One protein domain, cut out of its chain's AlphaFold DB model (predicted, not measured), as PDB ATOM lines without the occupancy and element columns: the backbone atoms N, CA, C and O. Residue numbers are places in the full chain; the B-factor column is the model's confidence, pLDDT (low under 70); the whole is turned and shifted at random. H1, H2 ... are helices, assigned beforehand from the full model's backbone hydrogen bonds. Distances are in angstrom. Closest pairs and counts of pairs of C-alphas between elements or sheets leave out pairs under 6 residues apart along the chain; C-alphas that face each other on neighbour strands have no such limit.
ATOM      1  N   ALA A 851      24.161  31.387   1.361       58.88
ATOM      2  CA  ALA A 851      24.401  32.582   0.544       58.88
ATOM      3  C   ALA A 851      25.888  32.983   0.522       58.88
ATOM      4  O   ALA A 851      26.479  33.167  -0.541       58.88
ATOM      5  N   ALA A 852      26.537  32.996   1.690       65.06
ATOM      6  CA  ALA A 852      27.959  33.311   1.797       65.06
ATOM      7  C   ALA A 852      28.871  32.263   1.126       65.06
ATOM      8  O   ALA A 852      30.022  32.564   0.812       65.06
ATOM      9  N   ALA A 853      28.436  31.011   0.946       71.00
ATOM     10  CA  ALA A 853      29.195  30.011   0.186       71.00
ATOM     11  C   ALA A 853      29.056  30.244  -1.328       71.00
ATOM     12  O   ALA A 853      30.052  30.229  -2.052       71.00
ATOM     13  N   GLU A 854      27.840  30.536  -1.785       74.38
ATOM     14  CA  GLU A 854      27.550  30.833  -3.187       74.38
ATOM     15  C   GLU A 854      28.246  32.118  -3.666       74.38
ATOM     16  O   GLU A 854      28.864  32.135  -4.730       74.38
ATOM     17  N   GLU A 855      28.238  33.179  -2.860       76.62
ATOM     18  CA  GLU A 855      28.909  34.439  -3.190       76.62
ATOM     19  C   GLU A 855      30.438  34.282  -3.290       76.62
ATOM     20  O   GLU A 855      31.064  34.832  -4.201       76.62
ATOM     21  N   ARG A 856      31.047  33.436  -2.443       80.88
ATOM     22  CA  ARG A 856      32.471  33.070  -2.558       80.88
ATOM     23  C   ARG A 856      32.776  32.326  -3.863       80.88
ATOM     24  O   ARG A 856      33.790  32.634  -4.494       80.88
ATOM     25  N   LEU A 857      31.901  31.415  -4.298       83.06
ATOM     26  CA  LEU A 857      32.016  30.737  -5.597       83.06
ATOM     27  C   LEU A 857      31.878  31.724  -6.766       83.06
ATOM     28  O   LEU A 857      32.734  31.735  -7.652       83.06
ATOM     29  N   ARG A 858      30.861  32.600  -6.744       82.56
ATOM     30  CA  ARG A 858      30.641  33.649  -7.760       82.56
ATOM     31  C   ARG A 858      31.861  34.574  -7.881       82.56
ATOM     32  O   ARG A 858      32.376  34.763  -8.981       82.56
ATOM     33  N   HIS A 859      32.386  35.073  -6.760       83.62
ATOM     34  CA  HIS A 859      33.572  35.935  -6.726       83.62
ATOM     35  C   HIS A 859      34.841  35.224  -7.235       83.62
ATOM     36  O   HIS A 859      35.624  35.810  -7.985       83.62
ATOM     37  N   ARG A 860      35.065  33.949  -6.876       84.19
ATOM     38  CA  ARG A 860      36.214  33.171  -7.385       84.19
ATOM     39  C   ARG A 860      36.095  32.860  -8.880       84.19
ATOM     40  O   ARG A 860      37.096  32.961  -9.584       84.19
ATOM     41  N   ALA A 861      34.894  32.569  -9.378       80.81
ATOM     42  CA  ALA A 861      34.644  32.362 -10.804       80.81
ATOM     43  C   ALA A 861      34.857  33.643 -11.630       80.81
ATOM     44  O   ALA A 861      35.523  33.594 -12.663       80.81
ATOM     45  N   ALA A 862      34.363  34.792 -11.156       81.69
ATOM     46  CA  ALA A 862      34.605  36.089 -11.791       81.69
ATOM     47  C   ALA A 862      36.103  36.439 -11.822       81.69
ATOM     48  O   ALA A 862      36.632  36.824 -12.860       81.69
ATOM     49  N   ARG A 863      36.816  36.221 -10.708       77.19
ATOM     50  CA  ARG A 863      38.263  36.466 -10.614       77.19
ATOM     51  C   ARG A 863      39.101  35.537 -11.497       77.19
ATOM     52  O   ARG A 863      40.144  35.967 -11.976       77.19
ATOM     53  N   PHE A 864      38.672  34.292 -11.719       87.50
ATOM     54  CA  PHE A 864      39.321  33.412 -12.695       87.50
ATOM     55  C   PHE A 864      39.163  33.950 -14.125       87.50
ATOM     56  O   PHE A 864      40.161  34.045 -14.831       87.50
ATOM     57  N   ARG A 865      37.949  34.371 -14.521       80.31
ATOM     58  CA  ARG A 865      37.709  34.958 -15.851       80.31
ATOM     59  C   ARG A 865      38.516  36.230 -16.080       80.31
ATOM     60  O   ARG A 865      39.220  36.296 -17.073       80.31
ATOM     61  N   ALA A 866      38.511  37.171 -15.133       81.75
ATOM     62  CA  ALA A 866      39.303  38.398 -15.247       81.75
ATOM     63  C   ALA A 866      40.802  38.103 -15.463       81.75
ATOM     64  O   ALA A 866      41.408  38.629 -16.387       81.75
ATOM     65  N   LEU A 867      41.388  37.177 -14.690       83.38
ATOM     66  CA  LEU A 867      42.794  36.773 -14.860       83.38
ATOM     67  C   LEU A 867      43.070  36.006 -16.169       83.38
ATOM     68  O   LEU A 867      44.216  35.969 -16.613       83.38
ATOM     69  N   GLN A 868      42.053  35.390 -16.775       80.50
ATOM     70  CA  GLN A 868      42.140  34.749 -18.090       80.50
ATOM     71  C   GLN A 868      42.031  35.784 -19.226       80.50
ATOM     72  O   GLN A 868      42.809  35.732 -20.172       80.50
ATOM     73  N   GLU A 869      41.099  36.731 -19.112       79.56
ATOM     74  CA  GLU A 869      40.826  37.802 -20.080       79.56
ATOM     75  C   GLU A 869      41.941  38.868 -20.097       79.56
ATOM     76  O   GLU A 869      42.269  39.397 -21.155       79.56
ATOM     77  N   GLU A 870      42.589  39.134 -18.956       80.38
ATOM     78  CA  GLU A 870      43.764  40.017 -18.850       80.38
ATOM     79  C   GLU A 870      45.059  39.401 -19.420       80.38
ATOM     80  O   GLU A 870      46.023  40.131 -19.660       80.38
ATOM     81  N   GLY A 871      45.131  38.072 -19.584       69.94
ATOM     82  CA  GLY A 871      46.284  37.346 -20.152       69.94
ATOM     83  C   GLY A 871      47.632  37.517 -19.423       69.94
ATOM     84  O   GLY A 871      48.671  37.104 -19.939       69.94
ATOM     85  N   SER A 872      47.644  38.150 -18.245       55.31
ATOM     86  CA  SER A 872      48.832  38.803 -17.673       55.31
ATOM     87  C   SER A 872      49.652  37.935 -16.707       55.31
ATOM     88  O   SER A 872      50.865  38.123 -16.595       55.31
ATOM     89  N   ASP A 873      49.020  36.971 -16.030       72.38
ATOM     90  CA  ASP A 873      49.667  36.036 -15.098       72.38
ATOM     91  C   ASP A 873      49.024  34.629 -15.183       72.38
ATOM     92  O   ASP A 873      48.017  34.353 -14.514       72.38
ATOM     93  N   PRO A 874      49.604  33.699 -15.973       58.53
ATOM     94  CA  PRO A 874      49.074  32.344 -16.115       58.53
ATOM     95  C   PRO A 874      49.154  31.524 -14.817       58.53
ATOM     96  O   PRO A 874      48.358  30.602 -14.625       58.53
ATOM     97  N   ALA A 875      50.073  31.849 -13.900       57.09
ATOM     98  CA  ALA A 875      50.182  31.158 -12.619       57.09
ATOM     99  C   ALA A 875      49.064  31.597 -11.660       57.09
ATOM    100  O   ALA A 875      48.461  30.751 -10.993       57.09
ATOM    101  N   ALA A 876      48.719  32.888 -11.634       62.41
ATOM    102  CA  ALA A 876      47.567  33.386 -10.885       62.41
ATOM    103  C   ALA A 876      46.234  32.867 -11.445       62.41
ATOM    104  O   ALA A 876      45.368  32.483 -10.655       62.41
ATOM    105  N   ALA A 877      46.075  32.803 -12.773       69.25
ATOM    106  CA  ALA A 877      44.893  32.214 -13.406       69.25
ATOM    107  C   ALA A 877      44.739  30.725 -13.036       69.25
ATOM    108  O   ALA A 877      43.680  30.304 -12.563       69.25
ATOM    109  N   TRP A 878      45.814  29.934 -13.142       71.00
ATOM    110  CA  TRP A 878      45.816  28.523 -12.739       71.00
ATOM    111  C   TRP A 878      45.519  28.328 -11.243       71.00
ATOM    112  O   TRP A 878      44.733  27.457 -10.865       71.00
ATOM    113  N   PHE A 879      46.084  29.168 -10.370       66.31
ATOM    114  CA  PHE A 879      45.821  29.106  -8.932       66.31
ATOM    115  C   PHE A 879      44.366  29.474  -8.584       66.31
ATOM    116  O   PHE A 879      43.741  28.801  -7.761       66.31
ATOM    117  N   ALA A 880      43.791  30.481  -9.253       73.94
ATOM    118  CA  ALA A 880      42.376  30.827  -9.116       73.94
ATOM    119  C   ALA A 880      41.456  29.671  -9.553       73.94
ATOM    120  O   ALA A 880      40.485  29.373  -8.857       73.94
ATOM    121  N   LEU A 881      41.803  28.965 -10.636       81.25
ATOM    122  CA  LEU A 881      41.077  27.777 -11.092       81.25
ATOM    123  C   LEU A 881      41.135  26.630 -10.070       81.25
ATOM    124  O   LEU A 881      40.101  26.037  -9.764       81.25
ATOM    125  N   ARG A 882      42.308  26.340  -9.483       78.12
ATOM    126  CA  ARG A 882      42.431  25.302  -8.438       78.12
ATOM    127  C   ARG A 882      41.601  25.630  -7.193       78.12
ATOM    128  O   ARG A 882      40.971  24.729  -6.644       78.12
ATOM    129  N   LEU A 883      41.552  26.898  -6.776       74.69
ATOM    130  CA  LEU A 883      40.703  27.341  -5.660       74.69
ATOM    131  C   LEU A 883      39.202  27.246  -5.974       74.69
ATOM    132  O   LEU A 883      38.422  26.899  -5.091       74.69
ATOM    133  N   LEU A 884      38.795  27.524  -7.216       81.81
ATOM    134  CA  LEU A 884      37.408  27.369  -7.658       81.81
ATOM    135  C   LEU A 884      36.978  25.892  -7.670       81.81
ATOM    136  O   LEU A 884      35.897  25.568  -7.188       81.81
ATOM    137  N   ILE A 885      37.834  24.991  -8.165       74.44
ATOM    138  CA  ILE A 885      37.581  23.540  -8.157       74.44
ATOM    139  C   ILE A 885      37.478  23.017  -6.715       74.44
ATOM    140  O   ILE A 885      36.519  22.322  -6.391       74.44
ATOM    141  N   ALA A 886      38.401  23.409  -5.832       66.75
ATOM    142  CA  ALA A 886      38.411  22.959  -4.439       66.75
ATOM    143  C   ALA A 886      37.162  23.384  -3.639       66.75
ATOM    144  O   ALA A 886      36.743  22.654  -2.743       66.75
ATOM    145  N   ASP A 887      36.551  24.531  -3.952       74.88
ATOM    146  CA  ASP A 887      35.272  24.929  -3.348       74.88
ATOM    147  C   ASP A 887      34.079  24.188  -3.979       74.88
ATOM    148  O   ASP A 887      33.139  23.831  -3.271       74.88
ATOM    149  N   LEU A 888      34.114  23.916  -5.291       68.31
ATOM    150  CA  LEU A 888      33.071  23.150  -5.989       68.31
ATOM    151  C   LEU A 888      33.007  21.686  -5.527       68.31
ATOM    152  O   LEU A 888      31.910  21.151  -5.391       68.31
ATOM    153  N   ASP A 889      34.150  21.061  -5.235       61.94
ATOM    154  CA  ASP A 889      34.215  19.701  -4.673       61.94
ATOM    155  C   ASP A 889      33.787  19.648  -3.188       61.94
ATOM    156  O   ASP A 889      33.465  18.578  -2.671       61.94
ATOM    157  N   ARG A 890      33.743  20.801  -2.501       59.31
ATOM    158  CA  ARG A 890      33.240  20.952  -1.120       59.31
ATOM    159  C   ARG A 890      31.762  21.339  -1.042       59.31
ATOM    160  O   ARG A 890      31.184  21.291   0.043       59.31
ATOM    161  N   ALA A 891      31.142  21.728  -2.155       67.94
ATOM    162  CA  ALA A 891      29.721  22.044  -2.192       67.94
ATOM    163  C   ALA A 891      28.889  20.749  -2.056       67.94
ATOM    164  O   ALA A 891      29.095  19.810  -2.832       67.94
TER     165      ALA A 891
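Overview. This is residues 851 to 891 of the 947 residues of an uncharacterized protein of Raphidocelis subcapitata (UniProt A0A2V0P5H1). Picture a helical hairpin: two helices, H1 and H2, side by side and running opposite ways, with a tight turn joining them at one end. The first helix is the longer one, and residues 889 to 891 follow the second. The printed part has 41 residues with two named helices, H1 then H2, and no named strand; the class is all helix. It is compact, with a radius of gyration of the C-alphas of 10.3 A, and only just elongated, spanning 31 by 15 by 9 A.

Arrangement. Begin at H1, residues 851 to 869, and cross the tight link of 4 residues to H2, residues 874 to 888. The two form a helical hairpin and touch, with 17 pairs of C-alphas within 8 A. Look for their closest C-alphas at Leu 867 and Ala 877, 5.2 A apart. Their lines stand at a shallow tilt of 24 degrees, opposite ways. In H2 every O i to N i+4 pair is within hydrogen-bond range; in H1, 14 of 15 are.

Along the chain. Find C-alpha 851 at (24.401, 32.582, 0.544); from there H1 runs 26.9 A to C-alpha 869. H2 starts at C-alpha 874, at (49.074, 32.344, -16.115), and runs 21.1 A to C-alpha 888 at (33.071, 23.150, -5.989).

Size, cuts and confidence. The C-alphas of Ala 851 and Ser 872 are the two farthest apart, 31.1 A. The printed part has no cut. Its mean pLDDT is 73.6, and 14 residues are under 70, among them residues 874 to 877 and 888 to 891.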